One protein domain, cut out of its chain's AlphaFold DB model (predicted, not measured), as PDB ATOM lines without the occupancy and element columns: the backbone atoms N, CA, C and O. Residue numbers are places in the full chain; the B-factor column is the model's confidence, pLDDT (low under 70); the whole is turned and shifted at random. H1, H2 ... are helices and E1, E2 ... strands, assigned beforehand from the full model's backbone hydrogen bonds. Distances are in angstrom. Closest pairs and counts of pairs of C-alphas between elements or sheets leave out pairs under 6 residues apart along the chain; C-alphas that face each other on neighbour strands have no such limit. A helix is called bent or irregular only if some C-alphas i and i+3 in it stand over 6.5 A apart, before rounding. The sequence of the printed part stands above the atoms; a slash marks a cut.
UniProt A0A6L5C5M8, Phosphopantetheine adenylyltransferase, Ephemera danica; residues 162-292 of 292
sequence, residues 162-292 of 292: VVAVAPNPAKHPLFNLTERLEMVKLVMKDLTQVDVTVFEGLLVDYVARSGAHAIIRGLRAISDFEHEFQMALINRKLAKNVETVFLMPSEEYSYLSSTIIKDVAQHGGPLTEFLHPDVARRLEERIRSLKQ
ATOM      1  N   VAL A 162     103.165  85.829  66.235       91.62
ATOM      2  CA  VAL A 162     101.936  86.519  65.836       91.62
ATOM      3  C   VAL A 162     100.822  85.496  65.677       91.62
ATOM      4  O   VAL A 162     100.860  84.656  64.777       91.62
ATOM      5  N   VAL A 163      99.805  85.575  66.533       91.88
ATOM      6  CA  VAL A 163      98.577  84.792  66.395       91.88
ATOM      7  C   VAL A 163      97.665  85.505  65.403       91.88
ATOM      8  O   VAL A 163      96.998  86.491  65.724       91.88
ATOM      9  N   ALA A 164      97.662  85.004  64.169       91.94
ATOM     10  CA  ALA A 164      96.881  85.551  63.069       91.94
ATOM     11  C   ALA A 164      95.514  84.844  62.970       91.94
ATOM     12  O   ALA A 164      95.404  83.709  62.497       91.94
ATOM     13  N   VAL A 165      94.451  85.510  63.425       90.50
ATOM     14  CA  VAL A 165      93.082  84.983  63.384       90.50
ATOM     15  C   VAL A 165      92.526  85.131  61.968       90.50
ATOM     16  O   VAL A 165      92.167  86.224  61.534       90.50
ATOM     17  N   ALA A 166      92.431  84.012  61.248       86.06
ATOM     18  CA  ALA A 166      91.934  84.014  59.877       86.06
ATOM     19  C   ALA A 166      90.412  84.278  59.807       86.06
ATOM     20  O   ALA A 166      89.635  83.686  60.584       86.06
ATOM     21  N   PRO A 167      89.941  85.104  58.854       81.12
ATOM     22  CA  PRO A 167      88.552  85.084  58.428       81.12
ATOM     23  C   PRO A 167      88.280  83.746  57.732       81.12
ATOM     24  O   PRO A 167      89.044  83.302  56.880       81.12
ATOM     25  N   ASN A 168      87.195  83.072  58.111       76.38
ATOM     26  CA  ASN A 168      86.751  81.872  57.409       76.38
ATOM     27  C   ASN A 168      85.259  81.987  57.083       76.38
ATOM     28  O   ASN A 168      84.427  81.452  57.824       76.38
ATOM     29  N   PRO A 169      84.913  82.715  56.005       65.75
ATOM     30  CA  PRO A 169      83.519  82.936  55.629       65.75
ATOM     31  C   PRO A 169      82.800  81.636  55.241       65.75
ATOM     32  O   PRO A 169      81.593  81.542  55.419       65.75
ATOM     33  N   ALA A 170      83.531  80.604  54.805       70.75
ATOM     34  CA  ALA A 170      82.955  79.322  54.398       70.75
ATOM     35  C   ALA A 170      82.473  78.439  55.567       70.75
ATOM     36  O   ALA A 170      81.723  77.495  55.344       70.75
ATOM     37  N   LYS A 171      82.908  78.698  56.811       72.94
ATOM     38  CA  LYS A 171      82.660  77.800  57.960       72.94
ATOM     39  C   LYS A 171      81.587  78.269  58.951       72.94
ATOM     40  O   LYS A 171      81.526  77.683  60.028       72.94
ATOM     41  N   HIS A 172      80.779  79.290  58.629       77.94
ATOM     42  CA  HIS A 172      79.740  79.867  59.514       77.94
ATOM     43  C   HIS A 172      80.112  79.788  61.011       77.94
ATOM     44  O   HIS A 172      79.519  79.021  61.774       77.94
ATOM     45  N   PRO A 173      81.181  80.484  61.432       83.69
ATOM     46  CA  PRO A 173      81.754  80.273  62.750       83.69
ATOM     47  C   PRO A 173      80.783  80.716  63.849       83.69
ATOM     48  O   PRO A 173      80.147  81.760  63.741       83.69
ATOM     49  N   LEU A 174      80.729  79.941  64.941       89.31
ATOM     50  CA  LEU A 174      79.878  80.233  66.106       89.31
ATOM     51  C   LEU A 174      80.142  81.629  66.689       89.31
ATOM     52  O   LEU A 174      79.223  82.275  67.181       89.31
ATOM     53  N   PHE A 175      81.399  82.068  66.622       92.00
ATOM     54  CA  PHE A 175      81.845  83.403  66.992       92.00
ATOM     55  C   PHE A 175      82.362  84.137  65.761       92.00
ATOM     56  O   PHE A 175      83.142  83.582  64.975       92.00
ATOM     57  N   ASN A 176      81.966  85.398  65.615       91.75
ATOM     58  CA  ASN A 176      82.435  86.239  64.523       91.75
ATOM     59  C   ASN A 176      83.935  86.574  64.682       91.75
ATOM     60  O   ASN A 176      84.589  86.201  65.658       91.75
ATOM     61  N   LEU A 177      84.529  87.219  63.673       91.31
ATOM     62  CA  LEU A 177      85.965  87.520  63.675       91.31
ATOM     63  C   LEU A 177      86.380  88.387  64.876       91.31
ATOM     64  O   LEU A 177      87.383  88.075  65.516       91.31
ATOM     65  N   THR A 178      85.596  89.414  65.202       92.62
ATOM     66  CA  THR A 178      85.849  90.329  66.323       92.62
ATOM     67  C   THR A 178      85.817  89.592  67.658       92.62
ATOM     68  O   THR A 178      86.755  89.692  68.443       92.62
ATOM     69  N   GLU A 179      84.800  88.763  67.881       94.44
ATOM     70  CA  GLU A 179      84.653  87.965  69.103       94.44
ATOM     71  C   GLU A 179      85.821  86.990  69.292       94.44
ATOM     72  O   GLU A 179      86.352  86.851  70.395       94.44
ATOM     73  N   ARG A 180      86.260  86.332  68.210       93.69
ATOM     74  CA  ARG A 180      87.432  85.445  68.246       93.69
ATOM     75  C   ARG A 180      88.707  86.217  68.565       93.69
ATOM     76  O   ARG A 180      89.495  85.756  69.384       93.69
ATOM     77  N   LEU A 181      88.896  87.382  67.947       94.56
ATOM     78  CA  LEU A 181      90.050  88.241  68.200       94.56
ATOM     79  C   LEU A 181      90.123  88.660  69.674       94.56
ATOM     80  O   LEU A 181      91.187  88.568  70.281       94.56
ATOM     81  N   GLU A 182      89.002  89.080  70.258       95.56
ATOM     82  CA  GLU A 182      88.924  89.452  71.673       95.56
ATOM     83  C   GLU A 182      89.251  88.289  72.607       95.56
ATOM     84  O   GLU A 182      90.023  88.465  73.546       95.56
ATOM     85  N   MET A 183      88.693  87.102  72.350       95.00
ATOM     86  CA  MET A 183      88.964  85.923  73.175       95.00
ATOM     87  C   MET A 183      90.440  85.536  73.127       95.00
ATOM     88  O   MET A 183      91.030  85.257  74.165       95.00
ATOM     89  N   VAL A 184      91.064  85.564  71.947       93.50
ATOM     90  CA  VAL A 184      92.495  85.262  71.832       93.50
ATOM     91  C   VAL A 184      93.333  86.334  72.535       93.50
ATOM     92  O   VAL A 184      94.221  85.988  73.307       93.50
ATOM     93  N   LYS A 185      93.025  87.626  72.351       93.94
ATOM     94  CA  LYS A 185      93.711  88.721  73.063       93.94
ATOM     95  C   LYS A 185      93.613  88.583  74.578       93.94
ATOM     96  O   LYS A 185      94.597  88.820  75.267       93.94
ATOM     97  N   LEU A 186      92.448  88.184  75.083       93.50
ATOM     98  CA  LEU A 186      92.225  87.966  76.507       93.50
ATOM     99  C   LEU A 186      93.149  86.879  77.070       93.50
ATOM    100  O   LEU A 186      93.778  87.104  78.099       93.50
ATOM    101  N   VAL A 187      93.253  85.732  76.390       91.44
ATOM    102  CA  VAL A 187      94.077  84.597  76.847       91.44
ATOM    103  C   VAL A 187      95.574  84.879  76.678       91.44
ATOM    104  O   VAL A 187      96.382  84.403  77.466       91.44
ATOM    105  N   MET A 188      95.961  85.673  75.676       88.62
ATOM    106  CA  MET A 188      97.367  85.989  75.386       88.62
ATOM    107  C   MET A 188      97.885  87.244  76.115       88.62
ATOM    108  O   MET A 188      99.043  87.606  75.928       88.62
ATOM    109  N   LYS A 189      97.061  87.927  76.923       88.38
ATOM    110  CA  LYS A 189      97.354  89.274  77.461       88.38
ATOM    111  C   LYS A 189      98.668  89.379  78.249       88.38
ATOM    112  O   LYS A 189      99.309  90.424  78.219       88.38
ATOM    113  N   ASP A 190      99.057  88.305  78.937       84.88
ATOM    114  CA  ASP A 190     100.234  88.277  79.812       84.88
ATOM    115  C   ASP A 190     101.512  87.851  79.056       84.88
ATOM    116  O   ASP A 190     102.611  87.865  79.610       84.88
ATOM    117  N   LEU A 191     101.397  87.501  77.765       80.50
ATOM    118  CA  LEU A 191     102.507  87.061  76.923       80.50
ATOM    119  C   LEU A 191     103.066  88.231  76.102       80.50
ATOM    120  O   LEU A 191     102.660  88.477  74.970       80.50
ATOM    121  N   THR A 192     104.078  88.919  76.635       81.94
ATOM    122  CA  THR A 192     104.685  90.126  76.021       81.94
ATOM    123  C   THR A 192     105.332  89.908  74.649       81.94
ATOM    124  O   THR A 192     105.668  90.861  73.954       81.94
ATOM    125  N   GLN A 193     105.565  88.652  74.277       80.75
ATOM    126  CA  GLN A 193     106.178  88.228  73.015       80.75
ATOM    127  C   GLN A 193     105.155  87.777  71.964       80.75
ATOM    128  O   GLN A 193     105.550  87.326  70.887       80.75
ATOM    129  N   VAL A 194     103.861  87.866  72.285       87.56
ATOM    130  CA  VAL A 194     102.761  87.431  71.427       87.56
ATOM    131  C   VAL A 194     101.916  88.629  71.016       87.56
ATOM    132  O   VAL A 194     101.296  89.282  71.850       87.56
ATOM    133  N   ASP A 195     101.827  88.865  69.711       91.62
ATOM    134  CA  ASP A 195     100.837  89.777  69.141       91.62
ATOM    135  C   ASP A 195      99.643  88.989  68.616       91.62
ATOM    136  O   ASP A 195      99.790  87.906  68.050       91.62
ATOM    137  N   VAL A 196      98.448  89.565  68.734       93.25
ATOM    138  CA  VAL A 196      97.225  88.979  68.181       93.25
ATOM    139  C   VAL A 196      96.627  89.927  67.157       93.25
ATOM    140  O   VAL A 196      96.318  91.082  67.464       93.25
ATOM    141  N   THR A 197      96.422  89.425  65.945       93.88
ATOM    142  CA  THR A 197      95.940  90.219  64.814       93.88
ATOM    143  C   THR A 197      95.000  89.422  63.916       93.88
ATOM    144  O   THR A 197      94.793  88.222  64.096       93.88
ATOM    145  N   VAL A 198      94.428  90.107  62.935       92.81
ATOM    146  CA  VAL A 198      93.690  89.528  61.814       92.81
ATOM    147  C   VAL A 198      94.485  89.759  60.534       92.81
ATOM    148  O   VAL A 198      95.307  90.672  60.457       92.81
ATOM    149  N   PHE A 199      94.239  88.939  59.522       89.56
ATOM    150  CA  PHE A 199      94.788  89.160  58.190       89.56
ATOM    151  C   PHE A 199      93.731  88.886  57.130       89.56
ATOM    152  O   PHE A 199      92.790  88.127  57.358       89.56
ATOM    153  N   GLU A 200      93.916  89.487  55.962       84.31
ATOM    154  CA  GLU A 200      93.089  89.263  54.783       84.31
ATOM    155  C   GLU A 200      93.958  88.794  53.613       84.31
ATOM    156  O   GLU A 200      95.138  89.145  53.510       84.31
ATOM    157  N   GLY A 201      93.356  88.005  52.721       86.88
ATOM    158  CA  GLY A 201      94.044  87.411  51.576       86.88
ATOM    159  C   GLY A 201      94.837  86.153  51.934       86.88
ATOM    160  O   GLY A 201      94.472  85.404  52.844       86.88
ATOM    161  N   LEU A 202      95.905  85.887  51.180       88.31
ATOM    162  CA  LEU A 202      96.734  84.701  51.381       88.31
ATOM    163  C   LEU A 202      97.626  84.856  52.616       88.31
ATOM    164  O   LEU A 202      98.239  85.900  52.845       88.31
ATOM    165  N   LEU A 203      97.751  83.772  53.385       88.81
ATOM    166  CA  LEU A 203      98.605  83.724  54.574       88.81
ATOM    167  C   LEU A 203     100.062  84.077  54.245       88.81
ATOM    168  O   LEU A 203     100.680  84.851  54.966       88.81
ATOM    169  N   VAL A 204     100.595  83.551  53.141       88.25
ATOM    170  CA  VAL A 204     101.979  83.815  52.714       88.25
ATOM    171  C   VAL A 204     102.235  85.295  52.426       88.25
ATOM    172  O   VAL A 204     103.290  85.806  52.792       88.25
ATOM    173  N   ASP A 205     101.250  86.014  51.879       88.69
ATOM    174  CA  ASP A 205     101.365  87.453  51.613       88.69
ATOM    175  C   ASP A 205     101.372  88.256  52.912       88.69
ATOM    176  O   ASP A 205     102.035  89.289  53.025       88.69
ATOM    177  N   TYR A 206     100.599  87.816  53.905       91.00
ATOM    178  CA  TYR A 206     100.626  88.412  55.236       91.00
ATOM    179  C   TYR A 206     101.975  88.165  55.931       91.00
ATOM    180  O   TYR A 206     102.574  89.096  56.471       91.00
ATOM    181  N   VAL A 207     102.484  86.932  55.878       88.69
ATOM    182  CA  VAL A 207     103.783  86.560  56.459       88.69
ATOM    183  C   VAL A 207     104.904  87.403  55.845       88.69
ATOM    184  O   VAL A 207     105.647  88.048  56.582       88.69
ATOM    185  N   ALA A 208     104.947  87.517  54.514       84.94
ATOM    186  CA  ALA A 208     105.927  88.344  53.815       84.94
ATOM    187  C   ALA A 208     105.849  89.832  54.212       84.94
ATOM    188  O   ALA A 208     106.876  90.457  54.465       84.94
ATOM    189  N   ARG A 209     104.638  90.403  54.317       87.81
ATOM    190  CA  ARG A 209     104.435  91.815  54.702       87.81
ATOM    191  C   ARG A 209     104.770  92.108  56.163       87.81
ATOM    192  O   ARG A 209     105.185  93.217  56.476       87.81
ATOM    193  N   SER A 210     104.573  91.139  57.052       84.31
ATOM    194  CA  SER A 210     104.833  91.292  58.490       84.31
ATOM    195  C   SER A 210     106.306  91.122  58.872       84.31
ATOM    196  O   SER A 210     106.652  91.327  60.034       84.31
ATOM    197  N   GLY A 211     107.173  90.748  57.923       82.81
ATOM    198  CA  GLY A 211     108.566  90.392  58.207       82.81
ATOM    199  C   GLY A 211     108.696  89.083  58.993       82.81
ATOM    200  O   GLY A 211     109.738  88.823  59.592       82.81
ATOM    201  N   ALA A 212     107.637  88.269  59.028       84.56
ATOM    202  CA  ALA A 212     107.690  86.946  59.619       84.56
ATOM    203  C   ALA A 212     108.396  85.978  58.660       84.56
ATOM    204  O   ALA A 212     108.225  86.031  57.443       84.56
ATOM    205  N   HIS A 213     109.182  85.069  59.227       77.00
ATOM    206  CA  HIS A 213     110.005  84.125  58.464       77.00
ATOM    207  C   HIS A 213     109.434  82.706  58.469       77.00
ATOM    208  O   HIS A 213     109.952  81.821  57.792       77.00
ATOM    209  N   ALA A 214     108.373  82.484  59.246       82.50
ATOM    210  CA  ALA A 214     107.825  81.164  59.478       82.50
ATOM    211  C   ALA A 214     106.326  81.179  59.762       82.50
ATOM    212  O   ALA A 214     105.787  82.130  60.332       82.50
ATOM    213  N   ILE A 215     105.677  80.068  59.428       84.06
ATOM    214  CA  ILE A 215     104.305  79.736  59.793       84.06
ATOM    215  C   ILE A 215     104.351  78.585  60.795       84.06
ATOM    216  O   ILE A 215     104.853  77.512  60.477       84.06
ATOM    217  N   ILE A 216     103.784  78.786  61.983       81.69
ATOM    218  CA  ILE A 216     103.658  77.734  62.998       81.69
ATOM    219  C   ILE A 216     102.299  77.039  62.834       81.69
ATOM    220  O   ILE A 216     101.258  77.703  62.803       81.69
ATOM    221  N   ARG A 217     102.290  75.706  62.736       77.19
ATOM    222  CA  ARG A 217     101.073  74.881  62.632       77.19
ATOM    223  C   ARG A 217     101.077  73.776  63.680       77.19
ATOM    224  O   ARG A 217     102.103  73.154  63.908       77.19
ATOM    225  N   GLY A 218      99.929  73.532  64.306       72.25
ATOM    226  CA  GLY A 218      99.749  72.425  65.245       72.25
ATOM    227  C   GLY A 218      99.338  71.137  64.524       72.25
ATOM    228  O   GLY A 218      98.451  71.192  63.676       72.25
ATOM    229  N   LEU A 219      99.924  69.995  64.883       70.00
ATOM    230  CA  LEU A 219      99.545  68.661  64.407       70.00
ATOM    231  C   LEU A 219      99.110  67.799  65.588       70.00
ATOM    232  O   LEU A 219      99.913  67.535  66.477       70.00
ATOM    233  N   ARG A 220      97.855  67.344  65.604       66.06
ATOM    234  CA  ARG A 220      97.341  66.480  66.688       66.06
ATOM    235  C   ARG A 220      97.391  65.002  66.340       66.06
ATOM    236  O   ARG A 220      97.598  64.169  67.211       66.06
ATOM    237  N   ALA A 221      97.200  64.679  65.066       63.25
ATOM    238  CA  ALA A 221      97.180  63.318  64.562       63.25
ATOM    239  C   ALA A 221      97.843  63.251  63.185       63.25
ATOM    240  O   ALA A 221      97.973  64.262  62.493       63.25
ATOM    241  N   ILE A 222      98.202  62.038  62.760       56.94
ATOM    242  CA  ILE A 222      98.768  61.773  61.429       56.94
ATOM    243  C   ILE A 222      97.824  62.271  60.319       56.94
ATOM    244  O   ILE A 222      98.283  62.770  59.300       56.94
ATOM    245  N   SER A 223      96.505  62.232  60.533       64.88
ATOM    246  CA  SER A 223      95.523  62.742  59.567       64.88
ATOM    247  C   SER A 223      95.603  64.257  59.336       64.88
ATOM    248  O   SER A 223      95.325  64.715  58.232       64.88
ATOM    249  N   ASP A 224      95.990  65.043  60.352       68.94
ATOM    250  CA  ASP A 224      96.206  66.488  60.191       68.94
ATOM    251  C   ASP A 224      97.472  66.741  59.343       68.94
ATOM    252  O   ASP A 224      97.526  67.707  58.585       68.94
ATOM    253  N   PHE A 225      98.471  65.849  59.416       68.81
ATOM    254  CA  PHE A 225      99.756  66.011  58.734       68.81
ATOM    255  C   PHE A 225      99.626  66.053  57.213       68.81
ATOM    256  O   PHE A 225     100.231  66.926  56.609       68.81
ATOM    257  N   GLU A 226      98.848  65.175  56.578       69.00
ATOM    258  CA  GLU A 226      98.767  65.145  55.106       69.00
ATOM    259  C   GLU A 226      98.265  66.476  54.529       69.00
ATOM    260  O   GLU A 226      98.888  67.053  53.633       69.00
ATOM    261  N   HIS A 227      97.168  66.999  55.089       75.25
ATOM    262  CA  HIS A 227      96.595  68.274  54.666       75.25
ATOM    263  C   HIS A 227      97.559  69.439  54.927       75.25
ATOM    264  O   HIS A 227      97.803  70.275  54.053       75.25
ATOM    265  N   GLU A 228      98.133  69.484  56.128       76.19
ATOM    266  CA  GLU A 228      99.035  70.548  56.554       76.19
ATOM    267  C   GLU A 228     100.370  70.525  55.794       76.19
ATOM    268  O   GLU A 228     100.889  71.573  55.406       76.19
ATOM    269  N   PHE A 229     100.897  69.338  55.501       71.62
ATOM    270  CA  PHE A 229     102.109  69.145  54.716       71.62
ATOM    271  C   PHE A 229     101.902  69.582  53.264       71.62
ATOM    272  O   PHE A 229     102.737  70.301  52.712       71.62
ATOM    273  N   GLN A 230     100.760  69.244  52.656       77.44
ATOM    274  CA  GLN A 230     100.411  69.744  51.326       77.44
ATOM    275  C   GLN A 230     100.356  71.280  51.308       77.44
ATOM    276  O   GLN A 230     100.926  71.909  50.411       77.44
ATOM    277  N   MET A 231      99.721  71.896  52.310       81.06
ATOM    278  CA  MET A 231      99.667  73.355  52.429       81.06
ATOM    279  C   MET A 231     101.053  73.979  52.621       81.06
ATOM    280  O   MET A 231     101.349  74.998  51.997       81.06
ATOM    281  N   ALA A 232     101.927  73.358  53.415       74.94
ATOM    282  CA  ALA A 232     103.308  73.801  53.586       74.94
ATOM    283  C   ALA A 232     104.094  73.781  52.268       74.94
ATOM    284  O   ALA A 232     104.783  74.751  51.951       74.94
ATOM    285  N   LEU A 233     103.958  72.723  51.459       77.44
ATOM    286  CA  LEU A 233     104.617  72.635  50.151       77.44
ATOM    287  C   LEU A 233     104.118  73.710  49.176       77.44
ATOM    288  O   LEU A 233     104.920  74.309  48.454       77.44
ATOM    289  N   ILE A 234     102.809  73.986  49.173       85.38
ATOM    290  CA  ILE A 234     102.225  75.072  48.375       85.38
ATOM    291  C   ILE A 234     102.777  76.421  48.847       85.38
ATOM    292  O   ILE A 234     103.271  77.193  48.026       85.38
ATOM    293  N   ASN A 235     102.773  76.680  50.157       82.81
ATOM    294  CA  ASN A 235     103.292  77.920  50.732       82.81
ATOM    295  C   ASN A 235     104.775  78.125  50.403       82.81
ATOM    296  O   ASN A 235     105.145  79.210  49.966       82.81
ATOM    297  N   ARG A 236     105.603  77.078  50.502       77.75
ATOM    298  CA  ARG A 236     107.027  77.117  50.128       77.75
ATOM    299  C   ARG A 236     107.231  77.440  48.647       77.75
ATOM    300  O   ARG A 236     108.184  78.129  48.283       77.75
ATOM    301  N   LYS A 237     106.343  76.952  47.775       82.38
ATOM    302  CA  LYS A 237     106.387  77.262  46.339       82.38
ATOM    303  C   LYS A 237     105.978  78.707  46.050       82.38
ATOM    304  O   LYS A 237     106.563  79.319  45.158       82.38
ATOM    305  N   LEU A 238     105.003  79.239  46.788       84.56
ATOM    306  CA  LEU A 238     104.530  80.621  46.659       84.56
ATOM    307  C   LEU A 238     105.504  81.635  47.282       84.56
ATOM    308  O   LEU A 238     105.683  82.720  46.739       84.56
ATOM    309  N   ALA A 239     106.162  81.272  48.381       80.31
ATOM    310  CA  ALA A 239     107.080  82.124  49.122       80.31
ATOM    311  C   ALA A 239     108.298  81.315  49.595       80.31
ATOM    312  O   ALA A 239     108.294  80.708  50.663       80.31
ATOM    313  N   LYS A 240     109.379  81.349  48.804       73.44
ATOM    314  CA  LYS A 240     110.607  80.569  49.061       73.44
ATOM    315  C   LYS A 240     111.307  80.892  50.386       73.44
ATOM    316  O   LYS A 240     112.089  80.078  50.851       73.44
ATOM    317  N   ASN A 241     111.039  82.067  50.953       72.25
ATOM    318  CA  ASN A 241     111.670  82.552  52.182       72.25
ATOM    319  C   ASN A 241     110.790  82.340  53.427       72.25
ATOM    320  O   ASN A 241     111.123  82.852  54.494       72.25
ATOM    321  N   VAL A 242     109.649  81.658  53.279       74.94
ATOM    322  CA  VAL A 242     108.724  81.357  54.373       74.94
ATOM    323  C   VAL A 242     108.807  79.875  54.692       74.94
ATOM    324  O   VAL A 242     108.418  79.032  53.883       74.94
ATOM    325  N   GLU A 243     109.264  79.571  55.899       75.69
ATOM    326  CA  GLU A 243     109.301  78.203  56.406       75.69
ATOM    327  C   GLU A 243     107.966  77.822  57.059       75.69
ATOM    328  O   GLU A 243     107.235  78.669  57.570       75.69
ATOM    329  N   THR A 244     107.613  76.537  57.052       74.25
ATOM    330  CA  THR A 244     106.463  76.033  57.824       74.25
ATOM    331  C   THR A 244     106.950  75.058  58.879       74.25
ATOM    332  O   THR A 244     107.706  74.137  58.591       74.25
ATOM    333  N   VAL A 245     106.506  75.276  60.111       69.75
ATOM    334  CA  VAL A 245     107.071  74.675  61.313       69.75
ATOM    335  C   VAL A 245     105.921  73.997  62.056       69.75
ATOM    336  O   VAL A 245     104.977  74.652  62.500       69.75
ATOM    337  N   PHE A 246     105.964  72.667  62.137       65.19
ATOM    338  CA  PHE A 246     104.910  71.854  62.750       65.19
ATOM    339  C   PHE A 246     105.192  71.531  64.217       65.19
ATOM    340  O   PHE A 246     106.185  70.866  64.506       65.19
ATOM    341  N   LEU A 247     104.312  71.964  65.121       63.75
ATOM    342  CA  LEU A 247     104.327  71.653  66.551       63.75
ATOM    343  C   LEU A 247     103.300  70.565  66.866       63.75
ATOM    344  O   LEU A 247     102.165  70.638  66.406       63.75
ATOM    345  N   MET A 248     103.665  69.598  67.698       60.97
ATOM    346  CA  MET A 248     102.700  68.672  68.294       60.97
ATOM    347  C   MET A 248     102.318  69.180  69.690       60.97
ATOM    348  O   MET A 248     103.198  69.656  70.410       60.97
ATOM    349  N   PRO A 249     101.032  69.138  70.077       59.81
ATOM    350  CA  PRO A 249     100.625  69.477  71.436       59.81
ATOM    351  C   PRO A 249     101.107  68.410  72.427       59.81
ATOM    352  O   PRO A 249     101.396  67.279  72.031       59.81
ATOM    353  N   SER A 250     101.148  68.753  73.719       56.72
ATOM    354  CA  SER A 250     101.329  67.754  74.775       56.72
ATOM    355  C   SER A 250     100.195  66.723  74.746       56.72
ATOM    356  O   SER A 250      99.091  66.995  74.261       56.72
ATOM    357  N   GLU A 251     100.474  65.522  75.256       60.88
ATOM    358  CA  GLU A 251      99.537  64.388  75.244       60.88
ATOM    359  C   GLU A 251      98.174  64.761  75.850       60.88
ATOM    360  O   GLU A 251      97.134  64.489  75.248       60.88
ATOM    361  N   GLU A 252      98.192  65.502  76.961       64.00
ATOM    362  CA  GLU A 252      97.021  66.040  77.672       64.00
ATOM    363  C   GLU A 252      96.132  66.983  76.835       64.00
ATOM    364  O   GLU A 252      94.975  67.194  77.180       64.00
ATOM    365  N   TYR A 253      96.626  67.540  75.725       68.38
ATOM    366  CA  TYR A 253      95.854  68.432  74.848       68.38
ATOM    367  C   TYR A 253      95.644  67.863  73.440       68.38
ATOM    368  O   TYR A 253      94.976  68.485  72.609       68.38
ATOM    369  N   SER A 254      96.173  66.670  73.157       68.88
ATOM    370  CA  SER A 254      96.117  66.033  71.834       68.88
ATOM    371  C   SER A 254      94.687  65.745  71.351       68.88
ATOM    372  O   SER A 254      94.396  65.872  70.160       68.88
ATOM    373  N   TYR A 255      93.769  65.445  72.275       77.50
ATOM    374  CA  TYR A 255      92.361  65.152  71.986       77.50
ATOM    375  C   TYR A 255      91.493  66.408  71.786       77.50
ATOM    376  O   TYR A 255      90.335  66.305  71.368       77.50
ATOM    377  N   LEU A 256      92.016  67.607  72.066       78.81
ATOM    378  CA  LEU A 256      91.226  68.832  72.015       78.81
ATOM    379  C   LEU A 256      90.972  69.296  70.573       78.81
ATOM    380  O   LEU A 256      91.861  69.399  69.721       78.81
ATOM    381  N   SER A 257      89.713  69.636  70.289       85.31
ATOM    382  CA  SER A 257      89.320  70.332  69.065       85.31
ATOM    383  C   SER A 257      88.180  71.305  69.337       85.31
ATOM    384  O   SER A 257      87.283  71.013  70.127       85.31
ATOM    385  N   SER A 258      88.151  72.442  68.635       87.06
ATOM    386  CA  SER A 258      87.038  73.391  68.769       87.06
ATOM    387  C   SER A 258      85.687  72.765  68.406       87.06
ATOM    388  O   SER A 258      84.665  73.220  68.901       87.06
ATOM    389  N   THR A 259      85.657  71.749  67.539       88.62
ATOM    390  CA  THR A 259      84.425  71.020  67.201       88.62
ATOM    391  C   THR A 259      83.935  70.198  68.388       88.62
ATOM    392  O   THR A 259      82.797  70.390  68.797       88.62
ATOM    393  N   ILE A 260      84.804  69.373  68.982       90.25
ATOM    394  CA  ILE A 260      84.474  68.538  70.150       90.25
ATOM    395  C   ILE A 260      84.060  69.417  71.333       90.25
ATOM    396  O   ILE A 260      83.033  69.175  71.947       90.25
ATOM    397  N   ILE A 261      84.800  70.493  71.616       92.44
ATOM    398  CA  ILE A 261      84.483  71.377  72.745       92.44
ATOM    399  C   ILE A 261      83.136  72.090  72.567       92.44
ATOM    400  O   ILE A 261      82.379  72.229  73.526       92.44
ATOM    401  N   LYS A 262      82.793  72.509  71.342       92.19
ATOM    402  CA  LYS A 262      81.459  73.062  71.063       92.19
ATOM    403  C   LYS A 262      80.358  72.015  71.238       92.19
ATOM    404  O   LYS A 262      79.291  72.374  71.719       92.19
ATOM    405  N   ASP A 263      80.613  70.763  70.869       93.06
ATOM    406  CA  ASP A 263      79.658  69.662  71.028       93.06
ATOM    407  C   ASP A 263      79.417  69.324  72.511       93.06
ATOM    408  O   ASP A 263      78.273  69.260  72.960       93.06
ATOM    409  N   VAL A 264      80.485  69.254  73.314       93.19
ATOM    410  CA  VAL A 264      80.403  69.118  74.780       93.19
ATOM    411  C   VAL A 264      79.568  70.253  75.382       93.19
ATOM    412  O   VAL A 264      78.641  69.998  76.151       93.19
ATOM    413  N   ALA A 265      79.833  71.503  74.983       93.38
ATOM    414  CA  ALA A 265      79.071  72.662  75.448       93.38
ATOM    415  C   ALA A 265      77.585  72.597  75.043       93.38
ATOM    416  O   ALA A 265      76.704  72.928  75.838       93.38
ATOM    417  N   GLN A 266      77.281  72.149  73.819       92.75
ATOM    418  CA  GLN A 266      75.906  71.982  73.331       92.75
ATOM    419  C   GLN A 266      75.099  70.994  74.180       92.75
ATOM    420  O   GLN A 266      73.905  71.224  74.407       92.75
ATOM    421  N   HIS A 267      75.762  69.967  74.708       92.44
ATOM    422  CA  HIS A 267      75.167  68.938  75.560       92.44
ATOM    423  C   HIS A 267      75.292  69.227  77.067       92.44
ATOM    424  O   HIS A 267      74.877  68.407  77.880       92.44
ATOM    425  N   GLY A 268      75.799  70.405  77.454       89.81
ATOM    426  CA  GLY A 268      75.885  70.831  78.857       89.81
ATOM    427  C   GLY A 268      77.016  70.178  79.655       89.81
ATOM    428  O   GLY A 268      76.951  70.155  80.882       89.81
ATOM    429  N   GLY A 269      78.036  69.637  78.984       91.31
ATOM    430  CA  GLY A 269      79.231  69.123  79.648       91.31
ATOM    431  C   GLY A 269      80.127  70.241  80.210       91.31
ATOM    432  O   GLY A 269      80.048  71.384  79.751       91.31
ATOM    433  N   PRO A 270      80.986  69.931  81.197       90.94
ATOM    434  CA  PRO A 270      81.862  70.912  81.835       90.94
ATOM    435  C   PRO A 270      82.967  71.400  80.887       90.94
ATOM    436  O   PRO A 270      83.491  70.632  80.083       90.94
ATOM    437  N   LEU A 271      83.345  72.679  81.002       91.25
ATOM    438  CA  LEU A 271      84.338  73.328  80.127       91.25
ATOM    439  C   LEU A 271      85.589  73.845  80.849       91.25
ATOM    440  O   LEU A 271      86.554  74.243  80.196       91.25
ATOM    441  N   THR A 272      85.577  73.859  82.182       84.00
ATOM    442  CA  THR A 272      86.588  74.520  83.024       84.00
ATOM    443  C   THR A 272      87.987  73.926  82.900       84.00
ATOM    444  O   THR A 272      88.960  74.642  83.100       84.00
ATOM    445  N   GLU A 273      88.098  72.647  82.542       82.06
ATOM    446  CA  GLU A 273      89.388  71.970  82.335       82.06
ATOM    447  C   GLU A 273      89.934  72.141  80.909       82.06
ATOM    448  O   GLU A 273      91.089  71.824  80.644       82.06
ATOM    449  N   PHE A 274      89.124  72.661  79.980       83.94
ATOM    450  CA  PHE A 274      89.476  72.736  78.558       83.94
ATOM    451  C   PHE A 274      89.715  74.160  78.060       83.94
ATOM    452  O   PHE A 274      90.352  74.353  77.024       83.94
ATOM    453  N   LEU A 275      89.154  75.162  78.741       89.56
ATOM    454  CA  LEU A 275      89.122  76.545  78.282       89.56
ATOM    455  C   LEU A 275      89.456  77.515  79.412       89.56
ATOM    456  O   LEU A 275      89.119  77.299  80.572       89.56
ATOM    457  N   HIS A 276      90.022  78.660  79.033       91.12
ATOM    458  CA  HIS A 276      90.116  79.807  79.928       91.12
ATOM    459  C   HIS A 276      88.718  80.166  80.482       91.12
ATOM    460  O   HIS A 276      87.770  80.205  79.688       91.12
ATOM    461  N   PRO A 277      88.566  80.493  81.783       92.62
ATOM    462  CA  PRO A 277      87.258  80.697  82.418       92.62
ATOM    463  C   PRO A 277      86.339  81.673  81.672       92.62
ATOM    464  O   PRO A 277      85.171  81.382  81.427       92.62
ATOM    465  N   ASP A 278      86.877  82.807  81.219       93.56
ATOM    466  CA  ASP A 278      86.101  83.780  80.441       93.56
ATOM    467  C   ASP A 278      85.668  83.271  79.059       93.56
ATOM    468  O   ASP A 278      84.621  83.672  78.552       93.56
ATOM    469  N   VAL A 279      86.463  82.401  78.433       94.50
ATOM    470  CA  VAL A 279      86.129  81.801  77.134       94.50
ATOM    471  C   VAL A 279      85.057  80.728  77.320       94.50
ATOM    472  O   VAL A 279      84.107  80.693  76.538       94.50
ATOM    473  N   ALA A 280      85.162  79.916  78.379       94.50
ATOM    474  CA  ALA A 280      84.127  78.958  78.771       94.50
ATOM    475  C   ALA A 280      82.782  79.665  78.997       94.50
ATOM    476  O   ALA A 280      81.792  79.321  78.351       94.50
ATOM    477  N   ARG A 281      82.778  80.742  79.795       94.00
ATOM    478  CA  ARG A 281      81.581  81.556  80.054       94.00
ATOM    479  C   ARG A 281      80.960  82.111  78.766       94.00
ATOM    480  O   ARG A 281      79.758  81.972  78.557       94.00
ATOM    481  N   ARG A 282      81.770  82.699  77.871       95.12
ATOM    482  CA  ARG A 282      81.290  83.214  76.570       95.12
ATOM    483  C   ARG A 282      80.670  82.106  75.706       95.12
ATOM    484  O   ARG A 282      79.677  82.355  75.021       95.12
ATOM    485  N   LEU A 283      81.244  80.900  75.715       94.81
ATOM    486  CA  LEU A 283      80.713  79.746  74.983       94.81
ATOM    487  C   LEU A 283      79.371  79.279  75.555       94.81
ATOM    488  O   LEU A 283      78.422  79.108  74.790       94.81
ATOM    489  N   GLU A 284      79.255  79.146  76.874       93.81
ATOM    490  CA  GLU A 284      78.003  78.768  77.542       93.81
ATOM    491  C   GLU A 284      76.871  79.765  77.265       93.81
ATOM    492  O   GLU A 284      75.754  79.364  76.925       93.81
ATOM    493  N   GLU A 285      77.159  81.067  77.347       94.00
ATOM    494  CA  GLU A 285      76.204  82.138  77.039       94.00
ATOM    495  C   GLU A 285      75.735  82.074  75.579       94.00
ATOM    496  O   GLU A 285      74.531  82.133  75.310       94.00
ATOM    497  N   ARG A 286      76.663  81.879  74.629       94.75
ATOM    498  CA  ARG A 286      76.343  81.743  73.199       94.75
ATOM    499  C   ARG A 286      75.461  80.525  72.934       94.75
ATOM    500  O   ARG A 286      74.461  80.656  72.234       94.75
ATOM    501  N   ILE A 287      75.779  79.365  73.508       93.44
ATOM    502  CA  ILE A 287      74.956  78.157  73.349       93.44
ATOM    503  C   ILE A 287      73.561  78.349  73.956       93.44
ATOM    504  O   ILE A 287      72.575  77.951  73.337       93.44
ATOM    505  N   ARG A 288      73.450  78.998  75.122       91.50
ATOM    506  CA  ARG A 288      72.155  79.300  75.749       91.50
ATOM    507  C   ARG A 288      71.295  80.210  74.871       91.50
ATOM    508  O   ARG A 288      70.110  79.938  74.725       91.50
ATOM    509  N   SER A 289      71.896  81.230  74.253       92.00
ATOM    510  CA  SER A 289      71.189  82.165  73.364       92.00
ATOM    511  C   SER A 289      70.646  81.526  72.082       92.00
ATOM    512  O   SER A 289      69.705  82.048  71.508       92.00
ATOM    513  N   LEU A 290      71.215  80.396  71.642       88.88
ATOM    514  CA  LEU A 290      70.758  79.663  70.454       88.88
ATOM    515  C   LEU A 290      69.626  78.666  70.752       88.88
ATOM    516  O   LEU A 290      69.030  78.132  69.821       88.88
ATOM    517  N   LYS A 291      69.379  78.362  72.033       79.69
ATOM    518  CA  LYS A 291      68.299  77.467  72.488       79.69
ATOM    519  C   LYS A 291      67.014  78.225  72.860       79.69
ATOM    520  O   LYS A 291      66.024  77.570  73.177       79.69
ATOM    521  N   GLN A 292      67.061  79.559  72.882       55.81
ATOM    522  CA  GLN A 292      65.923  80.461  73.098       55.81
ATOM    523  C   GLN A 292      65.347  80.897  71.755       55.81
ATOM    524  O   GLN A 292      64.106  81.009  71.682       55.81
TER     525      GLN A 292
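Overview. This is residues 162 to 292 of the 292 residues of the protein "Phosphopantetheine adenylyltransferase" of Ephemera danica (UniProt A0A6L5C5M8). Three small parts make an elongated, loosely joined arrangement: a strand-helix-strand unit of E3, H3 and E4 at one end, another of E1, H1 and E2 in the middle, and the helix pair H4 and H5 at the other end. H2 follows E2 and precedes E3 in the chain and lies off at one side, near E1 and close to H3, and contacts between the three parts are few. The printed part has 131 residues, with five named helices and four named strands in the order E1 H1 E2 H2 E3 H3 E4 H4 H5. It has two sheets of two parallel strands each, E1 beside E2 and E3 beside E4, and the class is mixed, helices and strands. The whole is only just compact, close to loose, with a radius of gyration of the C-alphas of 16.4 A and spans of 49 by 31 by 30 A.

Arrangement. E1, residues 162 to 165, and E2, residues 194 to 198, are parallel neighbours at 30 degrees, with N 163 and O 195 within hydrogen-bond range at 2.8 A. H1, residues 177 to 188, lies between them in the chain, and this strand-helix-strand unit, two parallel neighbour strands with a helix between, has a right-handed crossover. The closest C-alphas of H1 and E2 are those of Lys 185 and Val 196, 6.0 A apart. H2, residues 203 to 210, is near E1, with 5 pairs of C-alphas within 10 A. E3, residues 214 to 218, and E4, residues 243 to 247, are parallel at 25 degrees, with N 217 and O 245 at 2.9 A. H3, residues 222 to 238, makes the second such unit with them, also right-handed; the closest C-alphas of H3 and E4 are those of Ala 232 and Thr 244, 5.7 A apart. H2 and H3 are close but not clearly touching, the C-alphas of Val 204 and Asn 235 being closest at 6.4 A, at a steep tilt of 56 degrees. H4, residues 258 to 266, and H5, residues 277 to 290, touch at a steep tilt of 62 degrees, closest at the C-alphas of Gln 266 and Ile 287, 6.2 A; H5 does so with residues 283 to 287 alone. H5 and H1 are close but not clearly touching, at a shallow tilt of 24 degrees, opposite ways, with the C-alphas of Met 183 and Val 279 closest at 6.4 A. H1 and H3 are apart. Every O i to N i+4 pair is within hydrogen-bond range in H1, H2, H4 and H5, and 11 of 13 are in H3.

Along the chain. E1 begins at C-alpha 162, (101.936, 86.519, 65.836). H1 is 16.4 A long, E2 13.4 A, E3 13.2 A and E4 13.1 A. H3, 24.6 A long from C-alpha 222 at (98.768, 61.773, 61.429), is neither bent nor irregular, but only just: C-alphas 223 and 226 are 6.0 A apart. H5 is 20.4 A long and ends at C-alpha 290, (70.758, 79.663, 70.454).

Size, cuts and confidence. The C-alphas of Lys 240 and Gln 292 are the two farthest apart, at 50.7 A. The printed part has no cut, and the link from E1 to H1, 11 residues, is long. The mean pLDDT of the printed part is 83.2; residue 169, residues 220 to 226, residues 245 to 254 and residue 292 are under 70.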